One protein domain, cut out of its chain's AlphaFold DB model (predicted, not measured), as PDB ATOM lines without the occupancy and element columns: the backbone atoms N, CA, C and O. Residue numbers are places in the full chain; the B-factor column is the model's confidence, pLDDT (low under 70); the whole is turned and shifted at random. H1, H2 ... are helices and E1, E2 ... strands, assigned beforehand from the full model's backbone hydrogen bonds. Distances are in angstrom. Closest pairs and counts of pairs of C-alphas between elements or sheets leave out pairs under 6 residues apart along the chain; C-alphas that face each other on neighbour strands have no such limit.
ATOM      1  N   LYS A  12      10.849  27.472  86.272       89.38
ATOM      2  CA  LYS A  12      10.016  28.305  87.144       89.38
ATOM      3  C   LYS A  12      10.841  29.418  87.788       89.38
ATOM      4  O   LYS A  12      10.493  30.582  87.635       89.38
ATOM      5  N   ASP A  13      11.945  29.061  88.443       88.81
ATOM      6  CA  ASP A  13      12.798  30.048  89.114       88.81
ATOM      7  C   ASP A  13      13.512  30.963  88.107       88.81
ATOM      8  O   ASP A  13      13.713  32.140  88.386       88.81
ATOM      9  N   LEU A  14      13.854  30.453  86.915       86.44
ATOM     10  CA  LEU A  14      14.400  31.269  85.831       86.44
ATOM     11  C   LEU A  14      13.408  32.341  85.374       86.44
ATOM     12  O   LEU A  14      13.800  33.492  85.248       86.44
ATOM     13  N   LEU A  15      12.148  31.976  85.125       85.12
ATOM     14  CA  LEU A  15      11.125  32.934  84.699       85.12
ATOM     15  C   LEU A  15      10.822  33.961  85.785       85.12
ATOM     16  O   LEU A  15      10.594  35.119  85.468       85.12
ATOM     17  N   GLN A  16      10.862  33.556  87.054       83.00
ATOM     18  CA  GLN A  16      10.722  34.488  88.166       83.00
ATOM     19  C   GLN A  16      11.906  35.457  88.234       83.00
ATOM     20  O   GLN A  16      11.696  36.653  88.367       83.00
ATOM     21  N   ALA A  17      13.139  34.962  88.086       78.56
ATOM     22  CA  ALA A  17      14.326  35.810  88.064       78.56
ATOM     23  C   ALA A  17      14.359  36.733  86.835       78.56
ATOM     24  O   ALA A  17      14.740  37.885  86.957       78.56
ATOM     25  N   GLN A  18      13.961  36.256  85.652       74.31
ATOM     26  CA  GLN A  18      13.942  37.060  84.424       74.31
ATOM     27  C   GLN A  18      12.775  38.043  84.368       74.31
ATOM     28  O   GLN A  18      12.952  39.141  83.856       74.31
ATOM     29  N   GLY A  19      11.609  37.677  84.905       63.72
ATOM     30  CA  GLY A  19      10.431  38.545  84.957       63.72
ATOM     31  C   GLY A  19      10.626  39.796  85.817       63.72
ATOM     32  O   GLY A  19       9.831  40.722  85.719       63.72
ATOM     33  N   GLU A  20      11.687  39.848  86.625       61.53
ATOM     34  CA  GLU A  20      12.096  41.050  87.359       61.53
ATOM     35  C   GLU A  20      12.869  42.056  86.490       61.53
ATOM     36  O   GLU A  20      13.045  43.195  86.916       61.53
ATOM     37  N   PHE A  21      13.335  41.665  85.296       71.06
ATOM     38  CA  PHE A  21      14.171  42.500  84.435       71.06
ATOM     39  C   PHE A  21      13.463  42.793  83.108       71.06
ATOM     40  O   PHE A  21      13.469  41.982  82.183       71.06
ATOM     41  N   GLU A  22      12.898  43.992  82.980       80.88
ATOM     42  CA  GLU A  22      12.344  44.508  81.721       80.88
ATOM     43  C   GLU A  22      13.476  44.988  80.784       80.88
ATOM     44  O   GLU A  22      13.609  46.174  80.490       80.88
ATOM     45  N   ILE A  23      14.347  44.066  80.352       86.69
ATOM     46  CA  ILE A  23      15.542  44.393  79.549       86.69
ATOM     47  C   ILE A  23      15.158  45.072  78.233       86.69
ATOM     48  O   ILE A  23      15.797  46.050  77.856       86.69
ATOM     49  N   ASP A  24      14.103  44.591  77.574       88.19
ATOM     50  CA  ASP A  24      13.628  45.147  76.304       88.19
ATOM     51  C   ASP A  24      13.121  46.591  76.470       88.19
ATOM     52  O   ASP A  24      13.245  47.400  75.557       88.19
ATOM     53  N   SER A  25      12.604  46.947  77.653       89.81
ATOM     54  CA  SER A  25      12.243  48.332  77.977       89.81
ATOM     55  C   SER A  25      13.485  49.199  78.192       89.81
ATOM     56  O   SER A  25      13.503  50.355  77.780       89.81
ATOM     57  N   ALA A  26      14.523  48.660  78.840       93.19
ATOM     58  CA  ALA A  26      15.738  49.401  79.174       93.19
ATOM     59  C   ALA A  26      16.677  49.614  77.973       93.19
ATOM     60  O   ALA A  26      17.294  50.673  77.840       93.19
ATOM     61  N   ILE A  27      16.782  48.612  77.098       96.19
ATOM     62  CA  ILE A  27      17.614  48.613  75.889       96.19
ATOM     63  C   ILE A  27      16.739  48.188  74.693       96.19
ATOM     64  O   ILE A  27      16.808  47.038  74.254       96.19
ATOM     65  N   PRO A  28      15.891  49.085  74.157       95.62
ATOM     66  CA  PRO A  28      14.935  48.749  73.095       95.62
ATOM     67  C   PRO A  28      15.583  48.350  71.764       95.62
ATOM     68  O   PRO A  28      14.976  47.647  70.960       95.62
ATOM     69  N   ASP A  29      16.815  48.795  71.518       97.31
ATOM     70  CA  ASP A  29      17.629  48.459  70.347       97.31
ATOM     71  C   ASP A  29      18.554  47.250  70.597       97.31
ATOM     72  O   ASP A  29      19.497  47.023  69.832       97.31
ATOM     73  N   LEU A  30      18.307  46.462  71.656       97.12
ATOM     74  CA  LEU A  30      19.124  45.303  71.997       97.12
ATOM     75  C   LEU A  30      19.171  44.308  70.833       97.12
ATOM     76  O   LEU A  30      18.204  43.624  70.496       97.12
ATOM     77  N   LYS A  31      20.362  44.152  70.266       97.56
ATOM     78  CA  LYS A  31      20.662  43.189  69.217       97.56
ATOM     79  C   LYS A  31      21.493  42.050  69.784       97.56
ATOM     80  O   LYS A  31      22.587  42.253  70.305       97.56
ATOM     81  N   ILE A  32      20.999  40.827  69.605       97.12
ATOM     82  CA  ILE A  32      21.721  39.603  69.955       97.12
ATOM     83  C   ILE A  32      22.163  38.904  68.673       97.12
ATOM     84  O   ILE A  32      21.360  38.266  67.987       97.12
ATOM     85  N   THR A  33      23.452  39.005  68.361       97.62
ATOM     86  CA  THR A  33      24.055  38.323  67.211       97.62
ATOM     87  C   THR A  33      24.484  36.923  67.625       97.62
ATOM     88  O   THR A  33      25.087  36.767  68.684       97.62
ATOM     89  N   ARG A  34      24.169  35.910  66.806       97.94
ATOM     90  CA  ARG A  34      24.465  34.494  67.079       97.94
ATOM     91  C   ARG A  34      25.207  33.868  65.909       97.94
ATOM     92  O   ARG A  34      24.798  34.071  64.769       97.94
ATOM     93  N   TRP A  35      26.266  33.111  66.178       98.25
ATOM     94  CA  TRP A  35      27.057  32.446  65.138       98.25
ATOM     95  C   TRP A  35      27.793  31.214  65.676       98.25
ATOM     96  O   TRP A  35      27.807  30.957  66.879       98.25
ATOM     97  N   GLY A  36      28.411  30.449  64.771       97.56
ATOM     98  CA  GLY A  36      29.279  29.321  65.127       97.56
ATOM     99  C   GLY A  36      28.552  28.168  65.817       97.56
ATOM    100  O   GLY A  36      29.081  27.593  66.762       97.56
ATOM    101  N   PHE A  37      27.331  27.858  65.377       98.31
ATOM    102  CA  PHE A  37      26.578  26.715  65.886       98.31
ATOM    103  C   PHE A  37      27.333  25.411  65.610       98.31
ATOM    104  O   PHE A  37      27.696  25.135  64.468       98.31
ATOM    105  N   THR A  38      27.543  24.602  66.645       97.94
ATOM    106  CA  THR A  38      28.214  23.305  66.538       97.94
ATOM    107  C   THR A  38      27.598  22.292  67.488       97.94
ATOM    108  O   THR A  38      27.306  22.604  68.644       97.94
ATOM    109  N   ALA A  39      27.428  21.058  67.021       97.44
ATOM    110  CA  ALA A  39      27.079  19.946  67.895       97.44
ATOM    111  C   ALA A  39      28.267  19.595  68.807       97.44
ATOM    112  O   ALA A  39      29.427  19.741  68.412       97.44
ATOM    113  N   ASP A  40      27.983  19.142  70.026       96.88
ATOM    114  CA  ASP A  40      28.993  18.550  70.902       96.88
ATOM    115  C   ASP A  40      29.393  17.168  70.345       96.88
ATOM    116  O   ASP A  40      28.515  16.330  70.118       96.88
ATOM    117  N   PRO A  41      30.693  16.893  70.145       96.25
ATOM    118  CA  PRO A  41      31.157  15.626  69.575       96.25
ATOM    119  C   PRO A  41      30.900  14.407  70.474       96.25
ATOM    120  O   PRO A  41      30.949  13.276  70.002       96.25
ATOM    121  N   THR A  42      30.648  14.619  71.768       96.56
ATOM    122  CA  THR A  42      30.454  13.560  72.772       96.56
ATOM    123  C   THR A  42      29.030  13.491  73.313       96.56
ATOM    124  O   THR A  42      28.628  12.471  73.871       96.56
ATOM    125  N   ASN A  43      28.246  14.557  73.143       94.50
ATOM    126  CA  ASN A  43      26.840  14.604  73.522       94.50
ATOM    127  C   ASN A  43      25.987  15.032  72.317       94.50
ATOM    128  O   ASN A  43      25.817  16.231  72.096       94.50
ATOM    129  N   PRO A  44      25.375  14.093  71.573       94.44
ATOM    130  CA  PRO A  44      24.630  14.419  70.354       94.44
ATOM    131  C   PRO A  44      23.402  15.305  70.614       94.44
ATOM    132  O   PRO A  44      22.862  15.908  69.692       94.44
ATOM    133  N   TRP A  45      22.971  15.419  71.871       96.81
ATOM    134  CA  TRP A  45      21.861  16.269  72.282       96.81
ATOM    135  C   TRP A  45      22.290  17.677  72.676       96.81
ATOM    136  O   TRP A  45      21.460  18.429  73.179       96.81
ATOM    137  N   ARG A  46      23.566  18.045  72.516       97.69
ATOM    138  CA  ARG A  46      24.076  19.368  72.870       97.69
ATOM    139  C   ARG A  46      24.517  20.145  71.638       97.69
ATOM    140  O   ARG A  46      25.248  19.635  70.798       97.69
ATOM    141  N   CYS A  47      24.131  21.417  71.594       98.06
ATOM    142  CA  CYS A  47      24.648  22.397  70.646       98.06
ATOM    143  C   CYS A  47      25.295  23.560  71.403       98.06
ATOM    144  O   CYS A  47      24.732  24.050  72.387       98.06
ATOM    145  N   PHE A  48      26.463  23.989  70.936       98.25
ATOM    146  CA  PHE A  48      27.151  25.205  71.347       98.25
ATOM    147  C   PHE A  48      27.008  26.277  70.270       98.25
ATOM    148  O   PHE A  48      26.926  25.964  69.087       98.25
ATOM    149  N   TRP A  49      27.008  27.541  70.676       98.25
ATOM    150  CA  TRP A  49      27.102  28.685  69.771       98.25
ATOM    151  C   TRP A  49      27.702  29.882  70.504       98.25
ATOM    152  O   TRP A  49      27.781  29.901  71.735       98.25
ATOM    153  N   PHE A  50      28.099  30.894  69.743       98.00
ATOM    154  CA  PHE A  50      28.537  32.174  70.277       98.00
ATOM    155  C   PHE A  50      27.397  33.188  70.212       98.00
ATOM    156  O   PHE A  50      26.644  33.220  69.234       98.00
ATOM    157  N   GLU A  51      27.283  34.038  71.232       97.38
ATOM    158  CA  GLU A  51      26.482  35.258  71.162       97.38
ATOM    159  C   GLU A  51      27.311  36.493  71.524       97.38
ATOM    160  O   GLU A  51      28.192  36.443  72.385       97.38
ATOM    161  N   LYS A  52      26.957  37.624  70.908       96.44
ATOM    162  CA  LYS A  52      27.390  38.972  71.296       96.44
ATOM    163  C   LYS A  52      26.184  39.899  71.287       96.44
ATOM    164  O   LYS A  52      25.382  39.884  70.350       96.44
ATOM    165  N   TRP A  53      26.032  40.632  72.383       96.88
ATOM    166  CA  TRP A  53      24.893  41.500  72.650       96.88
ATOM    167  C   TRP A  53      25.346  42.951  72.509       96.88
ATOM    168  O   TRP A  53      26.376  43.322  73.068       96.88
ATOM    169  N   THR A  54      24.585  43.767  71.788       98.12
ATOM    170  CA  THR A  54      24.856  45.199  71.604       98.12
ATOM    171  C   THR A  54      23.574  46.004  71.741       98.12
ATOM    172  O   THR A  54      22.517  45.483  71.402       98.12
ATOM    173  N   GLY A  55      23.640  47.254  72.184       98.00
ATOM    174  CA  GLY A  55      22.464  48.131  72.283       98.00
ATOM    175  C   GLY A  55      22.719  49.336  73.179       98.00
ATOM    176  O   GLY A  55      23.786  49.441  73.770       98.00
ATOM    177  N   THR A  56      21.759  50.238  73.308       98.31
ATOM    178  CA  THR A  56      21.884  51.519  74.002       98.31
ATOM    179  C   THR A  56      20.890  51.616  75.157       98.31
ATOM    180  O   THR A  56      19.703  51.337  75.007       98.31
ATOM    181  N   HIS A  57      21.353  52.038  76.332       97.75
ATOM    182  CA  HIS A  57      20.490  52.236  77.498       97.75
ATOM    183  C   HIS A  57      19.659  53.521  77.364       97.75
ATOM    184  O   HIS A  57      20.089  54.600  77.785       97.75
ATOM    185  N   THR A  58      18.478  53.402  76.756       97.88
ATOM    186  CA  THR A  58      17.565  54.527  76.481       97.88
ATOM    187  C   THR A  58      16.233  54.447  77.222       97.88
ATOM    188  O   THR A  58      15.461  55.399  77.154       97.88
ATOM    189  N   GLY A  59      15.955  53.358  77.939       95.38
ATOM    190  CA  GLY A  59      14.807  53.263  78.840       95.38
ATOM    191  C   GLY A  59      15.218  52.904  80.262       95.38
ATOM    192  O   GLY A  59      16.350  52.504  80.507       95.38
ATOM    193  N   THR A  60      14.294  53.043  81.208       94.62
ATOM    194  CA  THR A  60      14.560  52.766  82.622       94.62
ATOM    195  C   THR A  60      14.609  51.258  82.885       94.62
ATOM    196  O   THR A  60      13.625  50.554  82.640       94.62
ATOM    197  N   LEU A  61      15.703  50.753  83.465       91.31
ATOM    198  CA  LEU A  61      15.743  49.386  83.995       91.31
ATOM    199  C   LEU A  61      15.216  49.364  85.432       91.31
ATOM    200  O   LEU A  61      15.804  49.961  86.334       91.31
ATOM    201  N   LYS A  62      14.140  48.614  85.670       87.56
ATOM    202  CA  LYS A  62      13.641  48.329  87.021       87.56
ATOM    203  C   LYS A  62      14.261  47.038  87.533       87.56
ATOM    204  O   LYS A  62      14.317  46.046  86.812       87.56
ATOM    205  N   THR A  63      14.732  47.050  88.773       80.19
ATOM    206  CA  THR A  63      15.284  45.870  89.448       80.19
ATOM    207  C   THR A  63      14.857  45.862  90.914       80.19
ATOM    208  O   THR A  63      14.437  46.883  91.455       80.19
ATOM    209  N   ALA A  64      15.070  44.744  91.610       73.31
ATOM    210  CA  ALA A  64      14.893  44.685  93.062       73.31
ATOM    211  C   ALA A  64      15.807  45.654  93.851       73.31
ATOM    212  O   ALA A  64      15.548  45.909  95.024       73.31
ATOM    213  N   GLN A  65      16.878  46.178  93.238       74.50
ATOM    214  CA  GLN A  65      17.827  47.106  93.871       74.50
ATOM    215  C   GLN A  65      17.478  48.581  93.618       74.50
ATOM    216  O   GLN A  65      18.082  49.459  94.229       74.50
ATOM    217  N   GLY A  66      16.510  48.854  92.738       84.12
ATOM    218  CA  GLY A  66      16.099  50.202  92.361       84.12
ATOM    219  C   GLY A  66      15.839  50.354  90.864       84.12
ATOM    220  O   GLY A  66      15.907  49.387  90.096       84.12
ATOM    221  N   ASN A  67      15.554  51.598  90.481       91.00
ATOM    222  CA  ASN A  67      15.358  52.021  89.100       91.00
ATOM    223  C   ASN A  67      16.641  52.673  88.580       91.00
ATOM    224  O   ASN A  67      17.237  53.507  89.264       91.00
ATOM    225  N   TYR A  68      17.042  52.300  87.372       93.00
ATOM    226  CA  TYR A  68      18.203  52.841  86.679       93.00
ATOM    227  C   TYR A  68      17.703  53.633  85.479       93.00
ATOM    228  O   TYR A  68      17.210  53.047  84.519       93.00
ATOM    229  N   GLU A  69      17.778  54.958  85.578       96.00
ATOM    230  CA  GLU A  69      17.323  55.884  84.539       96.00
ATOM    231  C   GLU A  69      18.219  55.834  83.293       96.00
ATOM    232  O   GLU A  69      19.410  55.532  83.421       96.00
ATOM    233  N   PRO A  70      17.683  56.141  82.098       96.62
ATOM    234  CA  PRO A  70      18.426  56.044  80.848       96.62
ATOM    235  C   PRO A  70      19.695  56.897  80.872       96.62
ATOM    236  O   PRO A  70      19.662  58.098  81.141       96.62
ATOM    237  N   THR A  71      20.828  56.269  80.562       96.81
ATOM    238  CA  THR A  71      22.150  56.917  80.592       96.81
ATOM    239  C   THR A  71      22.660  57.288  79.203       96.81
ATOM    240  O   THR A  71      23.615  58.048  79.093       96.81
ATOM    241  N   GLY A  72      22.077  56.720  78.140       97.19
ATOM    242  CA  GLY A  72      22.608  56.819  76.778       97.19
ATOM    243  C   GLY A  72      23.874  55.987  76.541       97.19
ATOM    244  O   GLY A  72      24.456  56.053  75.462       97.19
ATOM    245  N   ASN A  73      24.311  55.186  77.522       97.81
ATOM    246  CA  ASN A  73      25.486  54.336  77.367       97.81
ATOM    247  C   ASN A  73      25.231  53.250  76.319       97.81
ATOM    248  O   ASN A  73      24.244  52.515  76.400       97.81
ATOM    249  N   TYR A  74      26.170  53.103  75.389       97.94
ATOM    250  CA  TYR A  74      26.192  52.000  74.439       97.94
ATOM    251  C   TYR A  74      26.858  50.765  75.058       97.94
ATOM    252  O   TYR A  74      27.940  50.846  75.640       97.94
ATOM    253  N   MET A  75      26.221  49.612  74.914       97.12
ATOM    254  CA  MET A  75      26.751  48.290  75.202       97.12
ATOM    255  C   MET A  75      27.402  47.722  73.943       97.12
ATOM    256  O   MET A  75      26.719  47.425  72.964       97.12
ATOM    257  N   ASP A  76      28.706  47.481  74.019       97.56
ATOM    258  CA  ASP A  76      29.426  46.575  73.133       97.56
ATOM    259  C   ASP A  76      29.816  45.332  73.932       97.56
ATOM    260  O   ASP A  76      30.802  45.328  74.671       97.56
ATOM    261  N   GLY A  77      28.987  44.292  73.864       95.69
ATOM    262  CA  GLY A  77      29.183  43.089  74.660       95.69
ATOM    263  C   GLY A  77      30.405  42.276  74.235       95.69
ATOM    264  O   GLY A  77      30.826  42.272  73.076       95.69
ATOM    265  N   VAL A  78      30.927  41.508  75.183       95.69
ATOM    266  CA  VAL A  78      31.958  40.502  74.928       95.69
ATOM    267  C   VAL A  78      31.383  39.274  74.194       95.69
ATOM    268  O   VAL A  78      30.271  38.842  74.529       95.69
ATOM    269  N   PRO A  79      32.103  38.661  73.232       96.31
ATOM    270  CA  PRO A  79      31.739  37.351  72.698       96.31
ATOM    271  C   PRO A  79      31.694  36.285  73.799       96.31
ATOM    272  O   PRO A  79      32.640  36.118  74.574       96.31
ATOM    273  N   ALA A  80      30.599  35.532  73.861       96.25
ATOM    274  CA  ALA A  80      30.410  34.500  74.871       96.25
ATOM    275  C   ALA A  80      29.825  33.213  74.290       96.25
ATOM    276  O   ALA A  80      29.012  33.252  73.371       96.25
ATOM    277  N   VAL A  81      30.211  32.074  74.864       97.00
ATOM    278  CA  VAL A  81      29.683  30.754  74.511       97.00
ATOM    279  C   VAL A  81      28.406  30.472  75.286       97.00
ATOM    280  O   VAL A  81      28.282  30.726  76.491       97.00
ATOM    281  N   PHE A  82      27.456  29.901  74.565       97.19
ATOM    282  CA  PHE A  82      26.187  29.411  75.057       97.19
ATOM    283  C   PHE A  82      26.059  27.950  74.648       97.19
ATOM    284  O   PHE A  82      26.635  27.512  73.652       97.19
ATOM    285  N   SER A  83      25.304  27.187  75.429       97.50
ATOM    286  CA  SER A  83      24.940  25.831  75.049       97.50
ATOM    287  C   SER A  83      23.514  25.517  75.438       97.50
ATOM    288  O   SER A  83      22.941  26.109  76.359       97.50
ATOM    289  N   VAL A  84      22.949  24.541  74.750       97.69
ATOM    290  CA  VAL A  84      21.667  23.950  75.090       97.69
ATOM    291  C   VAL A  84      21.783  22.447  74.935       97.69
ATOM    292  O   VAL A  84      22.483  21.962  74.051       97.69
ATOM    293  N   VAL A  85      21.121  21.729  75.832       97.19
ATOM    294  CA  VAL A  85      20.975  20.280  75.792       97.19
ATOM    295  C   VAL A  85      19.493  19.978  75.682       97.19
ATOM    296  O   VAL A  85      18.706  20.483  76.491       97.19
ATOM    297  N   TRP A  86      19.118  19.170  74.701       97.31
ATOM    298  CA  TRP A  86      17.764  18.650  74.554       97.31
ATOM    299  C   TRP A  86      17.640  17.261  75.180       97.31
ATOM    300  O   TRP A  86      18.629  16.567  75.388       97.31
ATOM    301  N   ASN A  87      16.418  16.867  75.506       94.44
ATOM    302  CA  ASN A  87      16.093  15.484  75.825       94.44
ATOM    303  C   ASN A  87      15.610  14.738  74.557       94.44
ATOM    304  O   ASN A  87      15.368  15.388  73.533       94.44
ATOM    305  N   PRO A  88      15.444  13.401  74.602       93.69
ATOM    306  CA  PRO A  88      14.969  12.622  73.454       93.69
ATOM    307  C   PRO A  88      13.600  13.058  72.908       93.69
ATOM    308  O   PRO A  88      13.314  12.847  71.734       93.69
ATOM    309  N   GLU A  89      12.768  13.717  73.719       94.94
ATOM    310  CA  GLU A  89      11.474  14.274  73.298       94.94
ATOM    311  C   GLU A  89      11.591  15.658  72.626       94.94
ATOM    312  O   GLU A  89      10.579  16.314  72.375       94.94
ATOM    313  N   GLY A  90      12.809  16.148  72.373       93.38
ATOM    314  CA  GLY A  90      13.063  17.432  71.716       93.38
ATOM    315  C   GLY A  90      12.839  18.663  72.604       93.38
ATOM    316  O   GLY A  90      12.825  19.791  72.112       93.38
ATOM    317  N   LYS A  91      12.677  18.491  73.920       94.69
ATOM    318  CA  LYS A  91      12.541  19.596  74.882       94.69
ATOM    319  C   LYS A  91      13.903  20.010  75.419       94.69
ATOM    320  O   LYS A  91      14.776  19.179  75.642       94.69
ATOM    321  N   VAL A  92      14.080  21.301  75.695       95.12
ATOM    322  CA  VAL A  92      15.297  21.804  76.348       95.12
ATOM    323  C   VAL A  92      15.386  21.249  77.773       95.12
ATOM    324  O   VAL A  92      14.583  21.604  78.635       95.12
ATOM    325  N   GLN A  93      16.390  20.413  78.023       94.44
ATOM    326  CA  GLN A  93      16.722  19.869  79.339       94.44
ATOM    327  C   GLN A  93      17.617  20.833  80.127       94.44
ATOM    328  O   GLN A  93      17.434  21.035  81.328       94.44
ATOM    329  N   TYR A  94      18.585  21.459  79.454       94.81
ATOM    330  CA  TYR A  94      19.554  22.352  80.083       94.81
ATOM    331  C   TYR A  94      20.014  23.450  79.125       94.81
ATOM    332  O   TYR A  94      20.056  23.260  77.917       94.81
ATOM    333  N   ARG A  95      20.374  24.610  79.679       94.88
ATOM    334  CA  ARG A  95      20.964  25.728  78.943       94.88
ATOM    335  C   ARG A  95      22.062  26.360  79.789       94.88
ATOM    336  O   ARG A  95      21.791  26.712  80.942       94.88
ATOM    337  N   SER A  96      23.249  26.511  79.211       93.62
ATOM    338  CA  SER A  96      24.350  27.300  79.764       93.62
ATOM    339  C   SER A  96      24.468  28.609  78.982       93.62
ATOM    340  O   SER A  96      24.283  28.631  77.765       93.62
ATOM    341  N   VAL A  97      24.707  29.718  79.674       92.19
ATOM    342  CA  VAL A  97      24.550  31.061  79.098       92.19
ATOM    343  C   VAL A  97      25.736  31.938  79.460       92.19
ATOM    344  O   VAL A  97      26.128  31.972  80.622       92.19
ATOM    345  N   GLY A  98      26.247  32.688  78.480       90.00
ATOM    346  CA  GLY A  98      27.082  33.861  78.727       90.00
ATOM    347  C   GLY A  98      28.438  33.565  79.366       90.00
ATOM    348  O   GLY A  98      28.818  34.277  80.290       90.00
ATOM    349  N   TYR A  99      29.152  32.535  78.902       92.00
ATOM    350  CA  TYR A  99      30.542  32.281  79.303       92.00
ATOM    351  C   TYR A  99      31.484  33.087  78.395       92.00
ATOM    352  O   TYR A  99      31.603  32.726  77.223       92.00
ATOM    353  N   PRO A 100      32.114  34.179  78.875       92.75
ATOM    354  CA  PRO A 100      32.951  35.037  78.037       92.75
ATOM    355  C   PRO A 100      34.151  34.271  77.480       92.75
ATOM    356  O   PRO A 100      34.798  33.530  78.222       92.75
ATOM    357  N   VAL A 101      34.446  34.462  76.195       92.94
ATOM    358  CA  VAL A 101      35.606  33.837  75.533       92.94
ATOM    359  C   VAL A 101      36.807  34.770  75.535       92.94
ATOM    360  O   VAL A 101      37.918  34.315  75.776       92.94
ATOM    361  N   GLU A 102      36.579  36.070  75.346       89.94
ATOM    362  CA  GLU A 102      37.635  37.083  75.343       89.94
ATOM    363  C   GLU A 102      37.260  38.254  76.253       89.94
ATOM    364  O   GLU A 102      36.670  39.237  75.824       89.94
ATOM    365  N   ARG A 103      37.570  38.150  77.548       87.38
ATOM    366  CA  ARG A 103      37.104  39.120  78.555       87.38
ATOM    367  C   ARG A 103      37.581  40.563  78.325       87.38
ATOM    368  O   ARG A 103      37.044  41.458  78.973       87.38
ATOM    369  N   HIS A 104      38.596  40.775  77.487       90.81
ATOM    370  CA  HIS A 104      39.154  42.096  77.194       90.81
ATOM    371  C   HIS A 104      38.505  42.791  75.993       90.81
ATOM    372  O   HIS A 104      38.794  43.960  75.751       90.81
ATOM    373  N   GLU A 105      37.627  42.109  75.261       92.75
ATOM    374  CA  GLU A 105      36.862  42.711  74.174       92.75
ATOM    375  C   GLU A 105      35.595  43.428  74.658       92.75
ATOM    376  O   GLU A 105      34.976  43.067  75.664       92.75
ATOM    377  N   GLY A 106      35.166  44.416  73.869       93.88
ATOM    378  CA  GLY A 106      33.971  45.208  74.139       93.88
ATOM    379  C   GLY A 106      34.164  46.216  75.273       93.88
ATOM    380  O   GLY A 106      35.280  46.597  75.618       93.88
ATOM    381  N   ASN A 107      33.054  46.674  75.853       95.31
ATOM    382  CA  ASN A 107      33.047  47.698  76.905       95.31
ATOM    383  C   ASN A 107      32.295  47.277  78.180       95.31
ATOM    384  O   ASN A 107      32.020  48.101  79.052       95.31
ATOM    385  N   THR A 108      31.982  45.987  78.314       93.50
ATOM    386  CA  THR A 108      31.235  45.442  79.458       93.50
ATOM    387  C   THR A 108      32.126  44.885  80.572       93.50
ATOM    388  O   THR A 108      31.628  44.223  81.489       93.50
ATOM    389  N   ASP A 109      33.441  45.133  80.511       90.38
ATOM    390  CA  ASP A 109      34.435  44.639  81.477       90.38
ATOM    391  C   ASP A 109      34.293  43.116  81.681       90.38
ATOM    392  O   ASP A 109      34.002  42.613  82.773       90.38
ATOM    393  N   GLY A 110      34.351  42.392  80.557       89.94
ATOM    394  CA  GLY A 110      34.250  40.936  80.488       89.94
ATOM    395  C   GLY A 110      32.882  40.341  80.833       89.94
ATOM    396  O   GLY A 110      32.776  39.124  80.972       89.94
ATOM    397  N   LYS A 111      31.825  41.148  80.996       91.25
ATOM    398  CA  LYS A 111      30.488  40.655  81.373       91.25
ATOM    399  C   LYS A 111      29.635  40.384  80.140       91.25
ATOM    400  O   LYS A 111      29.411  41.267  79.315       91.25
ATOM    401  N   ALA A 112      29.124  39.163  80.039       92.81
ATOM    402  CA  ALA A 112      28.279  38.723  78.934       92.81
ATOM    403  C   ALA A 112      26.786  38.696  79.303       92.81
ATOM    404  O   ALA A 112      26.416  38.676  80.482       92.81
ATOM    405  N   ALA A 113      25.933  38.622  78.277       91.62
ATOM    406  CA  ALA A 113      24.479  38.515  78.405       91.62
ATOM    407  C   ALA A 113      23.905  39.589  79.356       91.62
ATOM    408  O   ALA A 113      24.306  40.750  79.309       91.62
ATOM    409  N   VAL A 114      23.001  39.200  80.258       90.19
ATOM    410  CA  VAL A 114      22.350  40.119  81.202       90.19
ATOM    411  C   VAL A 114      23.331  40.851  82.130       90.19
ATOM    412  O   VAL A 114      23.074  41.984  82.521       90.19
ATOM    413  N   PHE A 115      24.494  40.270  82.447       90.81
ATOM    414  CA  PHE A 115      25.497  40.966  83.263       90.81
ATOM    415  C   PHE A 115      26.176  42.112  82.503       90.81
ATOM    416  O   PHE A 115      26.597  43.082  83.131       90.81
ATOM    417  N   GLY A 116      26.262  42.017  81.172       92.81
ATOM    418  CA  GLY A 116      26.690  43.127  80.320       92.81
ATOM    419  C   GLY A 116      25.685  44.276  80.361       92.81
ATOM    420  O   GLY A 116      26.079  45.414  80.585       92.81
ATOM    421  N   VAL A 117      24.385  43.960  80.289       93.06
ATOM    422  CA  VAL A 117      23.295  44.942  80.444       93.06
ATOM    423  C   VAL A 117      23.411  45.667  81.784       93.06
ATOM    424  O   VAL A 117      23.460  46.893  81.818       93.06
ATOM    425  N   PHE A 118      23.528  44.922  82.886       92.25
ATOM    426  CA  PHE A 118      23.669  45.508  84.222       92.25
ATOM    427  C   PHE A 118      24.874  46.445  84.330       92.25
ATOM    428  O   PHE A 118      24.765  47.531  84.892       92.25
ATOM    429  N   HIS A 119      26.003  46.072  83.733       93.06
ATOM    430  CA  HIS A 119      27.166  46.944  83.672       93.06
ATOM    431  C   HIS A 119      26.883  48.242  82.903       93.06
ATOM    432  O   HIS A 119      27.183  49.322  83.408       93.06
ATOM    433  N   THR A 120      26.268  48.152  81.721       94.81
ATOM    434  CA  THR A 120      25.954  49.313  80.873       94.81
ATOM    435  C   THR A 120      25.007  50.305  81.549       94.81
ATOM    436  O   THR A 120      25.217  51.517  81.440       94.81
ATOM    437  N   VAL A 121      24.008  49.816  82.293       94.00
ATOM    438  CA  VAL A 121      23.066  50.675  83.038       94.00
ATOM    439  C   VAL A 121      23.645  51.227  84.349       94.00
ATOM    440  O   VAL A 121      22.998  52.023  85.024       94.00
ATOM    441  N   GLY A 122      24.854  50.809  84.739       91.12
ATOM    442  CA  GLY A 122      25.506  51.230  85.982       91.12
ATOM    443  C   GLY A 122      25.138  50.399  87.219       91.12
ATOM    444  O   GLY A 122      25.578  50.722  88.327       91.12
ATOM    445  N   LEU A 123      24.393  49.303  87.056       89.12
ATOM    446  CA  LEU A 123      24.152  48.329  88.116       89.12
ATOM    447  C   LEU A 123      25.417  47.492  88.349       89.12
ATOM    448  O   LEU A 123      25.753  46.557  87.617       89.12
ATOM    449  N   LYS A 124      26.124  47.808  89.434       81.44
ATOM    450  CA  LYS A 124      27.280  47.031  89.877       81.44
ATOM    451  C   LYS A 124      26.799  45.770  90.583       81.44
ATOM    452  O   LYS A 124      26.305  45.841  91.701       81.44
ATOM    453  N   ILE A 125      27.006  44.610  89.961       76.25
ATOM    454  CA  ILE A 125      26.891  43.318  90.645       76.25
ATOM    455  C   ILE A 125      28.281  42.931  91.159       76.25
ATOM    456  O   ILE A 125      29.112  42.472  90.371       76.25
ATOM    457  N   PRO A 126      28.582  43.132  92.455       66.69
ATOM    458  CA  PRO A 126      29.877  42.764  92.993       66.69
ATOM    459  C   PRO A 126      29.993  41.240  93.078       66.69
ATOM    460  O   PRO A 126      29.290  40.586  93.849       66.69
ATOM    461  N   GLY A 127      30.933  40.668  92.331       71.00
ATOM    462  CA  GLY A 127      31.431  39.329  92.610       71.00
ATOM    463  C   GLY A 127      31.956  38.571  91.402       71.00
ATOM    464  O   GLY A 127      31.672  38.870  90.249       71.00
ATOM    465  N   HIS A 128      32.738  37.556  91.720       78.12
ATOM    466  CA  HIS A 128      33.283  36.558  90.815       78.12
ATOM    467  C   HIS A 128      32.998  35.176  91.431       78.12
ATOM    468  O   HIS A 128      32.658  35.103  92.624       78.12
ATOM    469  N   PRO A 129      33.144  34.072  90.680       77.94
ATOM    470  CA  PRO A 129      33.106  32.733  91.261       77.94
ATOM    471  C   PRO A 129      34.020  32.631  92.485       77.94
ATOM    472  O   PRO A 129      35.166  33.075  92.460       77.94
ATOM    473  N   GLY A 130      33.498  32.098  93.584       79.62
ATOM    474  CA  GLY A 130      34.207  31.977  94.856       79.62
ATOM    475  C   GLY A 130      34.180  33.216  95.759       79.62
ATOM    476  O   GLY A 130      34.625  33.110  96.903       79.62
ATOM    477  N   SER A 131      33.624  34.355  95.320       85.62
ATOM    478  CA  SER A 131      33.505  35.562  96.155       85.62
ATOM    479  C   SER A 131      32.761  35.262  97.460       85.62
ATOM    480  O   SER A 131      31.579  34.914  97.461       85.62
ATOM    481  N   ARG A 132      33.456  35.399  98.599       84.25
ATOM    482  CA  ARG A 132      32.905  35.079  99.930       84.25
ATOM    483  C   ARG A 132      31.666  35.913 100.248       84.25
ATOM    484  O   ARG A 132      30.680  35.373 100.744       84.25
ATOM    485  N   LEU A 133      31.718  37.205  99.923       84.81
ATOM    486  CA  LEU A 133      30.637  38.150 100.187       84.81
ATOM    487  C   LEU A 133      29.402  37.837  99.338       84.81
ATOM    488  O   LEU A 133      28.301  37.726  99.874       84.81
ATOM    489  N   LEU A 134      29.589  37.610  98.032       85.69
ATOM    490  CA  LEU A 134      28.484  37.267  97.140       85.69
ATOM    491  C   LEU A 134      27.833  35.943  97.562       85.69
ATOM    492  O   LEU A 134      26.613  35.866  97.668       85.69
ATOM    493  N   ARG A 135      28.630  34.922  97.895       88.44
ATOM    494  CA  ARG A 135      28.119  33.631  98.387       88.44
ATOM    495  C   ARG A 135      27.308  33.780  99.672       88.44
ATOM    496  O   ARG A 135      26.266  33.141  99.807       88.44
ATOM    497  N   PHE A 136      27.771  34.607 100.610       85.44
ATOM    498  CA  PHE A 136      27.042  34.885 101.846       85.44
ATOM    499  C   PHE A 136      25.682  35.529 101.556       85.44
ATOM    500  O   PHE A 136      24.661  35.006 102.000       85.44
ATOM    501  N   PHE A 137      25.646  36.593 100.747       84.62
ATOM    502  CA  PHE A 137      24.397  37.279 100.412       84.62
ATOM    503  C   PHE A 137      23.439  36.419  99.594       84.62
ATOM    504  O   PHE A 137      22.246  36.410  99.888       84.62
ATOM    505  N   GLN A 138      23.929  35.641  98.626       88.12
ATOM    506  CA  GLN A 138      23.065  34.731  97.876       88.12
ATOM    507  C   GLN A 138      22.461  33.652  98.794       88.12
ATOM    508  O   GLN A 138      21.282  33.338  98.669       88.12
ATOM    509  N   ARG A 139      23.222  33.121  99.767       88.69
ATOM    510  CA  ARG A 139      22.709  32.162 100.767       88.69
ATOM    511  C   ARG A 139      21.708  32.791 101.726       88.69
ATOM    512  O   ARG A 139      20.712  32.149 102.056       88.69
ATOM    513  N   LEU A 140      21.961  34.021 102.162       84.62
ATOM    514  CA  LEU A 140      21.039  34.767 103.008       84.62
ATOM    515  C   LEU A 140      19.725  35.042 102.264       84.62
ATOM    516  O   LEU A 140      18.659  34.689 102.762       84.62
ATOM    517  N   GLY A 141      19.805  35.562 101.036       82.62
ATOM    518  CA  GLY A 141      18.649  35.823 100.175       82.62
ATOM    519  C   GLY A 141      17.853  34.557  99.857       82.62
ATOM    520  O   GLY A 141      16.629  34.561  99.976       82.62
ATOM    521  N   HIS A 142      18.535  33.445  99.568       84.31
ATOM    522  CA  HIS A 142      17.892  32.152  99.321       84.31
ATOM    523  C   HIS A 142      17.070  31.654 100.524       84.31
ATOM    524  O   HIS A 142      16.039  31.012 100.336       84.31
ATOM    525  N   LYS A 143      17.493  31.969 101.759       80.88
ATOM    526  CA  LYS A 143      16.755  31.623 102.986       80.88
ATOM    527  C   LYS A 143      15.654  32.626 103.332       80.88
ATOM    528  O   LYS A 143      14.598  32.217 103.803       80.88
ATOM    529  N   MET A 144      15.910  33.920 103.146       72.12
ATOM    530  CA  MET A 144      15.050  34.990 103.659       72.12
ATOM    531  C   MET A 144      13.932  35.411 102.704       72.12
ATOM    532  O   MET A 144      12.917  35.911 103.181       72.12
ATOM    533  N   ASN A 145      14.078  35.225 101.387       63.78
ATOM    534  CA  ASN A 145      13.115  35.766 100.427       63.78
ATOM    535  C   ASN A 145      12.618  34.716  99.414       63.78
ATOM    536  O   ASN A 145      13.130  34.611  98.301       63.78
ATOM    537  N   PRO A 146      11.594  33.911  99.763       59.28
ATOM    538  CA  PRO A 146      11.103  32.849  98.887       59.28
ATOM    539  C   PRO A 146      10.325  33.355  97.661       59.28
ATOM    540  O   PRO A 146      10.045  32.529  96.789       59.28
ATOM    541  N   LYS A 147       9.966  34.653  97.615       57.91
ATOM    542  CA  LYS A 147       9.098  35.286  96.604       57.91
ATOM    543  C   LYS A 147       9.832  36.160  95.569       57.91
ATOM    544  O   LYS A 147       9.187  36.561  94.607       57.91
ATOM    545  N   SER A 148      11.128  36.428  95.733       62.22
ATOM    546  CA  SER A 148      11.955  37.143  94.742       62.22
ATOM    547  C   SER A 148      12.819  36.177  93.925       62.22
ATOM    548  O   SER A 148      12.990  35.013  94.305       62.22
ATOM    549  N   GLY A 149      13.393  36.663  92.826       70.44
ATOM    550  CA  GLY A 149      14.337  35.944  91.980       70.44
ATOM    551  C   GLY A 149      15.450  35.283  92.797       70.44
ATOM    552  O   GLY A 149      16.081  35.902  93.657       70.44
ATOM    553  N   ARG A 150      15.679  33.989  92.556       84.25
ATOM    554  CA  ARG A 150      16.689  33.197  93.273       84.25
ATOM    555  C   ARG A 150      17.968  33.077  92.462       84.25
ATOM    556  O   ARG A 150      17.937  32.958  91.243       84.25
ATOM    557  N   SER A 151      19.104  33.004  93.154       86.94
ATOM    558  CA  SER A 151      20.393  32.706  92.515       86.94
ATOM    559  C   SER A 151      20.566  31.220  92.165       86.94
ATOM    560  O   SER A 151      21.413  30.894  91.341       86.94
ATOM    561  N   TRP A 152      19.787  30.318  92.772       90.94
ATOM    562  CA  TRP A 152      19.645  28.904  92.395       90.94
ATOM    563  C   TRP A 152      18.322  28.339  92.947       90.94
ATOM    564  O   TRP A 152      17.733  28.904  93.876       90.94
ATOM    565  N   SER A 153      17.857  27.235  92.368       91.50
ATOM    566  CA  SER A 153      16.624  26.534  92.747       91.50
ATOM    567  C   SER A 153      16.750  25.784  94.067       91.50
ATOM    568  O   SER A 153      17.849  25.486  94.518       91.50
ATOM    569  N   ARG A 154      15.623  25.459  94.700       90.75
ATOM    570  CA  ARG A 154      15.633  24.602  95.893       90.75
ATOM    571  C   ARG A 154      16.139  23.205  95.559       90.75
ATOM    572  O   ARG A 154      15.963  22.746  94.435       90.75
ATOM    573  N   GLU A 155      16.744  22.540  96.536       90.81
ATOM    574  CA  GLU A 155      17.355  21.222  96.332       90.81
ATOM    575  C   GLU A 155      16.330  20.178  95.881       90.81
ATOM    576  O   GLU A 155      16.621  19.397  94.982       90.81
ATOM    577  N   GLU A 156      15.113  20.217  96.424       91.12
ATOM    578  CA  GLU A 156      14.011  19.337  96.028       91.12
ATOM    579  C   GLU A 156      13.507  19.569  94.591       91.12
ATOM    580  O   GLU A 156      12.944  18.660  93.986       91.12
ATOM    581  N   ASP A 157      13.735  20.763  94.034       91.81
ATOM    582  CA  ASP A 157      13.319  21.139  92.679       91.81
ATOM    583  C   ASP A 157      14.432  20.895  91.639       91.81
ATOM    584  O   ASP A 157      14.187  20.944  90.428       91.81
ATOM    585  N   ILE A 158      15.676  20.673  92.083       91.88
ATOM    586  CA  ILE A 158      16.807  20.409  91.192       91.88
ATOM    587  C   ILE A 158      16.675  18.980  90.642       91.88
ATOM    588  O   ILE A 158      16.604  18.026  91.416       91.88
TER     589      ILE A 158
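Overview. This is residues 12 to 158 of the 176 residues of the protein "Hypothetical protein" of Helicotheca tamesis (UniProt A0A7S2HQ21). A long, twisted wall of antiparallel strands, E1, E2, E6 and E7, has the short E5 beside one end of E2 and H3 packed on it there, while the small hairpin E3 and E4 folds away past that same end. H4 lies well off the sheet, at the end of a long link whose residues 128 to 131 stick out, and H1 also keeps clear of the sheet. The printed part has 147 residues with four named helices and seven named strands, in the order H1 H2 E1 E2 E3 E4 E5 E6 E7 H3 H4, and is of the mixed class, helices and strands. It is compact, with a radius of gyration of the C-alphas of 16.5 A and spans of 44 by 37 by 28 A.

Along the chain. E2, residues 46 to 56, is the longest strand at 32.2 A and begins at C-alpha 46 at (24.076, 19.368, 72.870). E1, residues 31 to 39, covers 24.1 A and bends by 52 degrees at residue 36. E6, residues 80 to 86, covers 20.3 A, and E7, residues 92 to 100, 22.1 A. E5 is residues 74 to 76, E3 residues 61 to 63 and E4 residues 66 to 68. H1, residues 12 to 18, begins at C-alpha 12 at (10.016, 28.305, 87.144). H2 is residues 23 to 26 and H3 residues 114 to 120. H4, residues 132 to 144, covers 18.2 A and ends at C-alpha 144 at (15.050, 34.990, 103.659).

Arrangement. In the branched sheet E2 has three neighbours, E1 on one side and E5 and E6 on the other side. The hairpin E1 and E2 has N 33 and O 52 at 2.9 A, within hydrogen-bond range. E2 is antiparallel to E6 over residues 46 to 51, with N 49 and O 82 at 3.0 A, and to E5 over residues 54 to 56, with N 75 and O 55 at 2.7 A. The hairpin E6 and E7 has N 83 and O 96 at 2.9 A. H3 is on this sheet; its closest C-alpha to E5 is that of Thr 120, 5.8 A from that of Met 75. The hairpin E3 and E4 has N 61 and O 68 at 2.9 A. The closest C-alphas of H2 and E3, those of Ala 26 and Leu 61, are 4.8 A apart. H1 and H4 are apart from each other and from the sheet's strands. In H1, H3 and H4 every O i to N i+4 pair is within hydrogen-bond range; H2 is too short for such a pair.

Size, cuts and confidence. The two C-alphas farthest apart, those of Thr 42 and Glu 69, are 45.8 A apart. The printed part has no cut. The links E7 to H3 and H3 to H4 are long, and residues 128 to 133, of which 132 to 133 belong to H4, stand free. Mean pLDDT of the printed part is 89.8; residues 19 to 20, 126 and 145 to 148 are under 70.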